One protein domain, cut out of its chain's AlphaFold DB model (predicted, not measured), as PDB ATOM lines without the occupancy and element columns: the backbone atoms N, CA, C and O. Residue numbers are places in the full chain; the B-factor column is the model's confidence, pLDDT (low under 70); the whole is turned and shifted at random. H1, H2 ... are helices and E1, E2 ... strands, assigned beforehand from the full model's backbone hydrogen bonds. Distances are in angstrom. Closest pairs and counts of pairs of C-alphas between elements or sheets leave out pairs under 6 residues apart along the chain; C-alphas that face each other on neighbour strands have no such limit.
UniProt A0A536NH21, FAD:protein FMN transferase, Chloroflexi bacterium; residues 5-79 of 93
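What this domain is: This is residues 5 to 79 of the 93 residues of the protein "FAD:protein FMN transferase" of Chloroflexi bacterium (UniProt A0A536NH21). Picture an open L: the hairpin of E1 and E2 packs along H1, H2 follows H1 nearly in line, and the long helix H3 turns off where H1 ends, with residues 65 to 79 sticking out as an arm. The printed part has 75 residues, with two antiparallel strands in the order E1 - E2, then three helices, H1, H2 and H3, a mixed class of helices and strands. It is loose, with a radius of gyration of the C-alphas of 15.3 A and spans of 40 by 36 by 22 A.

Where its parts are: Find C-alpha 5 at (19.186, 22.870, 6.624), where E1, residues 5 to 9, begins and runs 12.4 A. E2, residues 12 to 17, covers 16.6 A. H1, residues 22 to 36, runs 21.2 A to C-alpha 36 at (18.199, 40.274, -7.139). H2, residues 44 to 50, measures 10.0 A. H3, residues 59 to 77, runs 27.3 A to C-alpha 77 at (-7.448, 48.255, -4.585).

How they stand to each other: Look first at the hairpin, where E1 and E2 are antiparallel at 151 degrees, with N 7 and O 14 at 3.0 A and N 14 and O 7 at 2.8 A, within hydrogen-bond range. The closest C-alphas of E1 and H1, those of Leu 5 and Leu 22, are 6.4 A apart. H1 and H2 touch only at the corner, closest at the C-alphas of Arg 35 and Glu 44, 5.0 A, with a shallow tilt of 8 degrees, the same way. H1 and H3 only just touch, with 3 pairs of C-alphas within 8 A, the closest Ile 36 and Leu 61 at 7.4 A; at 73 degrees they are only just about perpendicular. E1 and E2 are apart from H2 and H3. In H1, H2 and H3 every O i to N i+4 pair is within hydrogen-bond range.

The domain as a whole: The C-alphas farthest apart, of Asp 19 and Ala 52, are 45.1 A apart. The printed part has no cut and no long link. Confidence is under 70 at residues 78 to 79.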
ATOM      1  N   LEU A   5      17.970  22.177   7.037       97.12
ATOM      2  CA  LEU A   5      19.186  22.870   6.624       97.12
ATOM      3  C   LEU A   5      19.085  24.356   6.966       97.12
ATOM      4  O   LEU A   5      18.164  25.040   6.521       97.12
ATOM      5  N   HIS A   6      20.072  24.856   7.711       97.31
ATOM      6  CA  HIS A   6      20.222  26.274   8.040       97.31
ATOM      7  C   HIS A   6      21.383  26.883   7.272       97.31
ATOM      8  O   HIS A   6      22.485  26.341   7.277       97.31
ATOM      9  N   PHE A   7      21.166  28.051   6.676       97.69
ATOM     10  CA  PHE A   7      22.221  28.779   5.978       97.69
ATOM     11  C   PHE A   7      21.996  30.292   6.017       97.69
ATOM     12  O   PHE A   7      20.917  30.788   6.339       97.69
ATOM     13  N   ARG A   8      23.045  31.055   5.694       96.50
ATOM     14  CA  ARG A   8      22.997  32.523   5.606       96.50
ATOM     15  C   ARG A   8      22.806  32.967   4.157       96.50
ATOM     16  O   ARG A   8      23.636  32.643   3.302       96.50
ATOM     17  N   ALA A   9      21.761  33.747   3.904       95.00
ATOM     18  CA  ALA A   9      21.489  34.394   2.621       95.00
ATOM     19  C   ALA A   9      20.700  35.696   2.833       95.00
ATOM     20  O   ALA A   9      19.996  35.849   3.828       95.00
ATOM     21  N   MET A  10      20.839  36.657   1.910       91.88
ATOM     22  CA  MET A  10      20.071  37.917   1.910       91.88
ATOM     23  C   MET A  10      20.112  38.692   3.249       91.88
ATOM     24  O   MET A  10      19.142  39.334   3.638       91.88
ATOM     25  N   GLY A  11      21.231  38.613   3.978       93.25
ATOM     26  CA  GLY A  11      21.419  39.293   5.268       93.25
ATOM     27  C   GLY A  11      20.773  38.608   6.481       93.25
ATOM     28  O   GLY A  11      20.944  39.083   7.604       93.25
ATOM     29  N   THR A  12      20.095  37.473   6.303       95.75
ATOM     30  CA  THR A  12      19.389  36.754   7.374       95.75
ATOM     31  C   THR A  12      19.766  35.268   7.430       95.75
ATOM     32  O   THR A  12      20.568  34.775   6.631       95.75
ATOM     33  N   THR A  13      19.243  34.566   8.435       97.50
ATOM     34  CA  THR A  13      19.293  33.105   8.530       97.50
ATOM     35  C   THR A  13      18.054  32.535   7.850       97.50
ATOM     36  O   THR A  13      16.933  32.941   8.155       97.50
ATOM     37  N   CYS A  14      18.272  31.613   6.919       97.31
ATOM     38  CA  CYS A  14      17.242  30.868   6.211       97.31
ATOM     39  C   CYS A  14      17.243  29.419   6.699       97.31
ATOM     40  O   CYS A  14      18.310  28.861   6.965       97.31
ATOM     41  N   SER A  15      16.059  28.813   6.757       96.94
ATOM     42  CA  SER A  15      15.872  27.428   7.187       96.94
ATOM     43  C   SER A  15      15.005  26.691   6.166       96.94
ATOM     44  O   SER A  15      13.931  27.173   5.800       96.94
ATOM     45  N   LEU A  16      15.475  25.538   5.694       96.75
ATOM     46  CA  LEU A  16      14.743  24.634   4.806       96.75
ATOM     47  C   LEU A  16      14.404  23.351   5.552       96.75
ATOM     48  O   LEU A  16      15.248  22.801   6.251       96.75
ATOM     49  N   PHE A  17      13.183  22.859   5.355       95.56
ATOM     50  CA  PHE A  17      12.672  21.643   5.980       95.56
ATOM     51  C   PHE A  17      12.000  20.786   4.916       95.56
ATOM     52  O   PHE A  17      11.109  21.266   4.213       95.56
ATOM     53  N   GLY A  18      12.321  19.499   4.831       93.69
ATOM     54  CA  GLY A  18      11.725  18.636   3.812       93.69
ATOM     55  C   GLY A  18      12.488  17.346   3.596       93.69
ATOM     56  O   GLY A  18      13.562  17.159   4.151       93.69
ATOM     57  N   ASP A  19      11.908  16.479   2.775       92.38
ATOM     58  CA  ASP A  19      12.452  15.149   2.488       92.38
ATOM     59  C   ASP A  19      13.227  15.100   1.151       92.38
ATOM     60  O   ASP A  19      13.647  14.033   0.716       92.38
ATOM     61  N   GLY A  20      13.402  16.248   0.481       90.44
ATOM     62  CA  GLY A  20      14.149  16.390  -0.778       90.44
ATOM     63  C   GLY A  20      15.607  16.833  -0.594       90.44
ATOM     64  O   GLY A  20      16.089  16.959   0.532       90.44
ATOM     65  N   ASP A  21      16.306  17.119  -1.702       95.69
ATOM     66  CA  ASP A  21      17.670  17.672  -1.663       95.69
ATOM     67  C   ASP A  21      17.649  19.126  -1.155       95.69
ATOM     68  O   ASP A  21      17.449  20.089  -1.900       95.69
ATOM     69  N   LEU A  22      17.873  19.294   0.150       96.88
ATOM     70  CA  LEU A  22      17.926  20.615   0.773       96.88
ATOM     71  C   LEU A  22      19.119  21.446   0.281       96.88
ATOM     72  O   LEU A  22      19.024  22.672   0.240       96.88
ATOM     73  N   ALA A  23      20.220  20.804  -0.119       96.38
ATOM     74  CA  ALA A  23      21.386  21.508  -0.638       96.38
ATOM     75  C   ALA A  23      21.098  22.089  -2.031       96.38
ATOM     76  O   ALA A  23      21.586  23.170  -2.357       96.38
ATOM     77  N   GLU A  24      20.279  21.417  -2.844       97.25
ATOM     78  CA  GLU A  24      19.746  21.996  -4.085       97.25
ATOM     79  C   GLU A  24      18.879  23.222  -3.804       97.25
ATOM     80  O   GLU A  24      19.072  24.265  -4.430       97.25
ATOM     81  N   GLY A  25      18.002  23.135  -2.800       96.50
ATOM     82  CA  GLY A  25      17.203  24.269  -2.343       96.50
ATOM     83  C   GLY A  25      18.062  25.465  -1.919       96.50
ATOM     84  O   GLY A  25      17.815  26.591  -2.352       96.50
ATOM     85  N   GLU A  26      19.118  25.237  -1.132       97.81
ATOM     86  CA  GLU A  26      20.072  26.290  -0.766       97.81
ATOM     87  C   GLU A  26      20.747  26.897  -2.005       97.81
ATOM     88  O   GLU A  26      20.803  28.125  -2.138       97.81
ATOM     89  N   ARG A  27      21.243  26.061  -2.930       97.56
ATOM     90  CA  ARG A  27      21.878  26.528  -4.176       97.56
ATOM     91  C   ARG A  27      20.928  27.413  -4.979       97.56
ATOM     92  O   ARG A  27      21.343  28.471  -5.454       97.56
ATOM     93  N   TRP A  28      19.658  27.026  -5.083       95.75
ATOM     94  CA  TRP A  28      18.637  27.824  -5.753       95.75
ATOM     95  C   TRP A  28      18.399  29.170  -5.051       95.75
ATOM     96  O   TRP A  28      18.464  30.213  -5.706       95.75
ATOM     97  N   VAL A  29      18.233  29.187  -3.721       96.31
ATOM     98  CA  VAL A  29      18.057  30.438  -2.955       96.31
ATOM     99  C   VAL A  29      19.245  31.379  -3.157       96.31
ATOM    100  O   VAL A  29      19.056  32.571  -3.401       96.31
ATOM    101  N   ARG A  30      20.477  30.859  -3.108       96.69
ATOM    102  CA  ARG A  30      21.690  31.655  -3.356       96.69
ATOM    103  C   ARG A  30      21.737  32.201  -4.780       96.69
ATOM    104  O   ARG A  30      22.092  33.362  -4.969       96.69
ATOM    105  N   SER A  31      21.344  31.390  -5.760       95.88
ATOM    106  CA  SER A  31      21.275  31.776  -7.170       95.88
ATOM    107  C   SER A  31      20.292  32.931  -7.395       95.88
ATOM    108  O   SER A  31      20.619  33.904  -8.074       95.88
ATOM    109  N   ILE A  32      19.103  32.879  -6.788       95.75
ATOM    110  CA  ILE A  32      18.135  33.982  -6.844       95.75
ATOM    111  C   ILE A  32      18.666  35.213  -6.105       95.75
ATOM    112  O   ILE A  32      18.648  36.307  -6.666       95.75
ATOM    113  N   ALA A  33      19.204  35.049  -4.892       96.25
ATOM    114  CA  ALA A  33      19.750  36.151  -4.098       96.25
ATOM    115  C   ALA A  33      20.852  36.929  -4.838       96.25
ATOM    116  O   ALA A  33      20.872  38.160  -4.789       96.25
ATOM    117  N   ALA A  34      21.734  36.228  -5.557       96.25
ATOM    118  CA  ALA A  34      22.779  36.843  -6.372       96.25
ATOM    119  C   ALA A  34      22.214  37.657  -7.552       96.25
ATOM    120  O   ALA A  34      22.763  38.703  -7.888       96.25
ATOM    121  N   ARG A  35      21.094  37.235  -8.157       96.44
ATOM    122  CA  ARG A  35      20.446  37.988  -9.249       96.44
ATOM    123  C   ARG A  35      19.773  39.271  -8.763       96.44
ATOM    124  O   ARG A  35      19.847  40.292  -9.442       96.44
ATOM    125  N   ILE A  36      19.115  39.215  -7.603       96.44
ATOM    126  CA  ILE A  36      18.199  40.274  -7.139       96.44
ATOM    127  C   ILE A  36      18.808  41.224  -6.102       96.44
ATOM    128  O   ILE A  36      18.130  42.131  -5.619       96.44
ATOM    129  N   THR A  37      20.059  41.015  -5.694       95.75
ATOM    130  CA  THR A  37      20.712  41.915  -4.738       95.75
ATOM    131  C   THR A  37      20.940  43.296  -5.354       95.75
ATOM    132  O   THR A  37      21.265  43.416  -6.530       95.75
ATOM    133  N   ARG A  38      20.809  44.354  -4.551       95.44
ATOM    134  CA  ARG A  38      21.181  45.731  -4.940       95.44
ATOM    135  C   ARG A  38      22.557  46.143  -4.414       95.44
ATOM    136  O   ARG A  38      22.970  47.276  -4.610       95.44
ATOM    137  N   PHE A  39      23.225  45.245  -3.692       94.69
ATOM    138  CA  PHE A  39      24.526  45.499  -3.067       94.69
ATOM    139  C   PHE A  39      25.705  45.059  -3.939       94.69
ATOM    140  O   PHE A  39      26.850  45.277  -3.565       94.69
ATOM    141  N   ASP A  40      25.422  44.420  -5.071       95.44
ATOM    142  CA  ASP A  40      26.412  43.997  -6.055       95.44
ATOM    143  C   ASP A  40      26.043  44.637  -7.394       95.44
ATOM    144  O   ASP A  40      24.943  44.419  -7.908       95.44
ATOM    145  N   GLU A  41      26.942  45.449  -7.943       96.94
ATOM    146  CA  GLU A  41      26.755  46.142  -9.224       96.94
ATOM    147  C   GLU A  41      26.700  45.165 -10.407       96.94
ATOM    148  O   GLU A  41      26.098  45.458 -11.440       96.94
ATOM    149  N   SER A  42      27.272  43.971 -10.236       96.19
ATOM    150  CA  SER A  42      27.224  42.887 -11.213       96.19
ATOM    151  C   SER A  42      25.952  42.041 -11.117       96.19
ATOM    152  O   SER A  42      25.768  41.122 -11.921       96.19
ATOM    153  N   SER A  43      25.039  42.328 -10.183       97.62
ATOM    154  CA  SER A  43      23.750  41.644 -10.159       97.62
ATOM    155  C   SER A  43      22.905  42.030 -11.372       97.62
ATOM    156  O   SER A  43      23.042  43.102 -11.969       97.62
ATOM    157  N   GLU A  44      21.999  41.138 -11.748       97.94
ATOM    158  CA  GLU A  44      21.083  41.396 -12.852       97.94
ATOM    159  C   GLU A  44      20.155  42.579 -12.555       97.94
ATOM    160  O   GLU A  44      19.976  43.450 -13.407       97.94
ATOM    161  N   LEU A  45      19.639  42.664 -11.325       97.25
ATOM    162  CA  LEU A  45      18.810  43.787 -10.899       97.25
ATOM    163  C   LEU A  45      19.580  45.115 -10.922       97.25
ATOM    164  O   LEU A  45      19.019  46.133 -11.321       97.25
ATOM    165  N   SER A  46      20.850  45.131 -10.509       97.62
ATOM    166  CA  SER A  46      21.672  46.345 -10.538       97.62
ATOM    167  C   SER A  46      21.924  46.818 -11.968       97.62
ATOM    168  O   SER A  46      21.740  48.002 -12.251       97.62
ATOM    169  N   ARG A  47      22.244  45.902 -12.895       97.00
ATOM    170  CA  ARG A  47      22.378  46.237 -14.322       97.00
ATOM    171  C   ARG A  47      21.077  46.760 -14.920       97.00
ATOM    172  O   ARG A  47      21.111  47.762 -15.626       97.00
ATOM    173  N   LEU A  48      19.944  46.121 -14.615       97.31
ATOM    174  CA  LEU A  48      18.629  46.597 -15.047       97.31
ATOM    175  C   LEU A  48      18.363  48.019 -14.537       97.31
ATOM    176  O   LEU A  48      17.942  48.874 -15.306       97.31
ATOM    177  N   ASN A  49      18.645  48.292 -13.261       96.31
ATOM    178  CA  ASN A  49      18.440  49.618 -12.673       96.31
ATOM    179  C   ASN A  49      19.349  50.698 -13.283       96.31
ATOM    180  O   ASN A  49      18.968  51.866 -13.302       96.31
ATOM    181  N   ALA A  50      20.544  50.328 -13.749       97.00
ATOM    182  CA  ALA A  50      21.485  51.244 -14.392       97.00
ATOM    183  C   ALA A  50      21.218  51.440 -15.896       97.00
ATOM    184  O   ALA A  50      21.776  52.355 -16.505       97.00
ATOM    185  N   ALA A  51      20.397  50.587 -16.515       96.56
ATOM    186  CA  ALA A  51      20.154  50.623 -17.947       96.56
ATOM    187  C   ALA A  51      19.320  51.850 -18.352       96.56
ATOM    188  O   ALA A  51      18.243  52.106 -17.821       96.56
ATOM    189  N   ALA A  52      19.795  52.580 -19.363       94.88
ATOM    190  CA  ALA A  52      19.053  53.665 -20.018       94.88
ATOM    191  C   ALA A  52      18.293  53.192 -21.276       94.88
ATOM    192  O   ALA A  52      17.805  54.002 -22.061       94.88
ATOM    193  N   ALA A  53      18.235  51.878 -21.495       95.38
ATOM    194  CA  ALA A  53      17.639  51.236 -22.656       95.38
ATOM    195  C   ALA A  53      17.020  49.890 -22.257       95.38
ATOM    196  O   ALA A  53      17.227  49.403 -21.145       95.38
ATOM    197  N   TRP A  54      16.278  49.285 -23.183       95.50
ATOM    198  CA  TRP A  54      15.788  47.921 -23.020       95.50
ATOM    199  C   TRP A  54      16.958  46.949 -22.895       95.50
ATOM    200  O   TRP A  54      17.898  46.994 -23.689       95.50
ATOM    201  N   VAL A  55      16.878  46.076 -21.898       95.94
ATOM    202  CA  VAL A  55      17.844  45.006 -21.663       95.94
ATOM    203  C   VAL A  55      17.092  43.704 -21.464       95.94
ATOM    204  O   VAL A  55      16.014  43.690 -20.865       95.94
ATOM    205  N   ASP A  56      17.679  42.623 -21.958       96.94
ATOM    206  CA  ASP A  56      17.172  41.291 -21.682       96.94
ATOM    207  C   ASP A  56      17.368  40.965 -20.199       96.94
ATOM    208  O   ASP A  56      18.400  41.281 -19.598       96.94
ATOM    209  N   ILE A  57      16.356  40.328 -19.619       97.06
ATOM    210  CA  ILE A  57      16.364  39.855 -18.238       97.06
ATOM    211  C   ILE A  57      16.013  38.374 -18.200       97.06
ATOM    212  O   ILE A  57      15.322  37.852 -19.076       97.06
ATOM    213  N   SER A  58      16.479  37.697 -17.162       96.81
ATOM    214  CA  SER A  58      16.165  36.303 -16.908       96.81
ATOM    215  C   SER A  58      14.662  36.097 -16.680       96.81
ATOM    216  O   SER A  58      13.989  36.972 -16.116       96.81
ATOM    217  N   PRO A  59      14.125  34.916 -17.042       96.50
ATOM    218  CA  PRO A  59      12.745  34.558 -16.728       96.50
ATOM    219  C   PRO A  59      12.429  34.643 -15.230       96.50
ATOM    220  O   PRO A  59      11.300  34.941 -14.845       96.50
ATOM    221  N   GLU A  60      13.403  34.375 -14.358       95.50
ATOM    222  CA  GLU A  60      13.243  34.477 -12.908       95.50
ATOM    223  C   GLU A  60      13.053  35.931 -12.458       95.50
ATOM    224  O   GLU A  60      12.147  36.217 -11.667       95.50
ATOM    225  N   LEU A  61      13.865  36.862 -12.974       96.12
ATOM    226  CA  LEU A  61      13.716  38.282 -12.660       96.12
ATOM    227  C   LEU A  61      12.415  38.844 -13.242       96.12
ATOM    228  O   LEU A  61      11.708  39.584 -12.556       96.12
ATOM    229  N   GLU A  62      12.049  38.455 -14.465       97.44
ATOM    230  CA  GLU A  62      10.782  38.860 -15.076       97.44
ATOM    231  C   GLU A  62       9.578  38.425 -14.229       97.44
ATOM    232  O   GLU A  62       8.699  39.239 -13.926       97.44
ATOM    233  N   GLN A  63       9.546  37.161 -13.795       97.12
ATOM    234  CA  GLN A  63       8.480  36.640 -12.938       97.12
ATOM    235  C   GLN A  63       8.370  37.426 -11.627       97.12
ATOM    236  O   GLN A  63       7.264  37.801 -11.224       97.12
ATOM    237  N   LEU A  64       9.502  37.740 -10.990       96.06
ATOM    238  CA  LEU A  64       9.530  38.543  -9.767       96.06
ATOM    239  C   LEU A  64       8.989  39.965  -9.989       96.06
ATOM    240  O   LEU A  64       8.193  40.459  -9.183       96.06
ATOM    241  N   LEU A  65       9.383  40.629 -11.078       96.25
ATOM    242  CA  LEU A  65       8.910  41.977 -11.410       96.25
ATOM    243  C   LEU A  65       7.403  41.989 -11.693       96.25
ATOM    244  O   LEU A  65       6.681  42.844 -11.171       96.25
ATOM    245  N   ARG A  66       6.895  41.006 -12.446       97.44
ATOM    246  CA  ARG A  66       5.454  40.855 -12.704       97.44
ATOM    247  C   ARG A  66       4.674  40.620 -11.410       97.44
ATOM    248  O   ARG A  66       3.675  41.302 -11.178       97.44
ATOM    249  N   ALA A  67       5.149  39.726 -10.541       97.44
ATOM    250  CA  ALA A  67       4.537  39.487  -9.234       97.44
ATOM    251  C   ALA A  67       4.522  40.759  -8.362       97.44
ATOM    252  O   ALA A  67       3.518  41.057  -7.713       97.44
ATOM    253  N   SER A  68       5.593  41.555  -8.411       96.25
ATOM    254  CA  SER A  68       5.695  42.830  -7.686       96.25
ATOM    255  C   SER A  68       4.669  43.862  -8.174       96.25
ATOM    256  O   SER A  68       4.021  44.525  -7.361       96.25
ATOM    257  N   LEU A  69       4.462  43.971  -9.493       96.25
ATOM    258  CA  LEU A  69       3.441  44.848 -10.080       96.25
ATOM    259  C   LEU A  69       2.018  44.417  -9.701       96.25
ATOM    260  O   LEU A  69       1.189  45.263  -9.357       96.25
ATOM    261  N   LEU A  70       1.741  43.109  -9.716       96.19
ATOM    262  CA  LEU A  70       0.451  42.561  -9.290       96.19
ATOM    263  C   LEU A  70       0.172  42.866  -7.813       96.19
ATOM    264  O   LEU A  70      -0.907  43.361  -7.480       96.19
ATOM    265  N   ALA A  71       1.157  42.639  -6.940       95.12
ATOM    266  CA  ALA A  71       1.046  42.937  -5.515       95.12
ATOM    267  C   ALA A  71       0.778  44.431  -5.265       95.12
ATOM    268  O   ALA A  71      -0.103  44.782  -4.476       95.12
ATOM    269  N   PHE A  72       1.471  45.317  -5.986       92.31
ATOM    270  CA  PHE A  72       1.235  46.759  -5.912       92.31
ATOM    271  C   PHE A  72      -0.188  47.139  -6.347       92.31
ATOM    272  O   PHE A  72      -0.855  47.933  -5.677       92.31
ATOM    273  N   GLY A  73      -0.684  46.555  -7.441       92.31
ATOM    274  CA  GLY A  73      -2.052  46.764  -7.916       92.31
ATOM    275  C   GLY A  73      -3.102  46.334  -6.887       92.31
ATOM    276  O   GLY A  73      -4.002  47.113  -6.558       92.31
ATOM    277  N   ALA A  74      -2.945  45.138  -6.318       88.56
ATOM    278  CA  ALA A  74      -3.832  44.613  -5.281       88.56
ATOM    279  C   ALA A  74      -3.830  45.492  -4.018       88.56
ATOM    280  O   ALA A  74      -4.892  45.823  -3.485       88.56
ATOM    281  N   GLN A  75      -2.654  45.958  -3.581       79.62
ATOM    282  CA  GLN A  75      -2.529  46.855  -2.430       79.62
ATOM    283  C   GLN A  75      -3.280  48.178  -2.642       79.62
ATOM    284  O   GLN A  75      -3.873  48.720  -1.707       79.62
ATOM    285  N   ARG A  76      -3.280  48.713  -3.869       74.50
ATOM    286  CA  ARG A  76      -4.024  49.939  -4.195       74.50
ATOM    287  C   ARG A  76      -5.535  49.735  -4.172       74.50
ATOM    288  O   ARG A  76      -6.238  50.651  -3.757       74.50
ATOM    289  N   ALA A  77      -6.022  48.572  -4.597       72.75
ATOM    290  CA  ALA A  77      -7.448  48.255  -4.585       72.75
ATOM    291  C   ALA A  77      -8.000  48.080  -3.158       72.75
ATOM    292  O   ALA A  77      -9.156  48.402  -2.905       72.75
ATOM    293  N   HIS A  78      -7.168  47.625  -2.215       63.22
ATOM    294  CA  HIS A  78      -7.577  47.337  -0.836       63.22
ATOM    295  C   HIS A  78      -7.448  48.526   0.135       63.22
ATOM    296  O   HIS A  78      -7.649  48.367   1.336       63.22
ATOM    297  N   ARG A  79      -7.098  49.729  -0.346       56.59
ATOM    298  CA  ARG A  79      -6.974  50.922   0.505       56.59
ATOM    299  C   ARG A  79      -8.307  51.691   0.527       56.59
ATOM    300  O   ARG A  79      -8.609  52.363  -0.462       56.59
TER     301      ARG A  79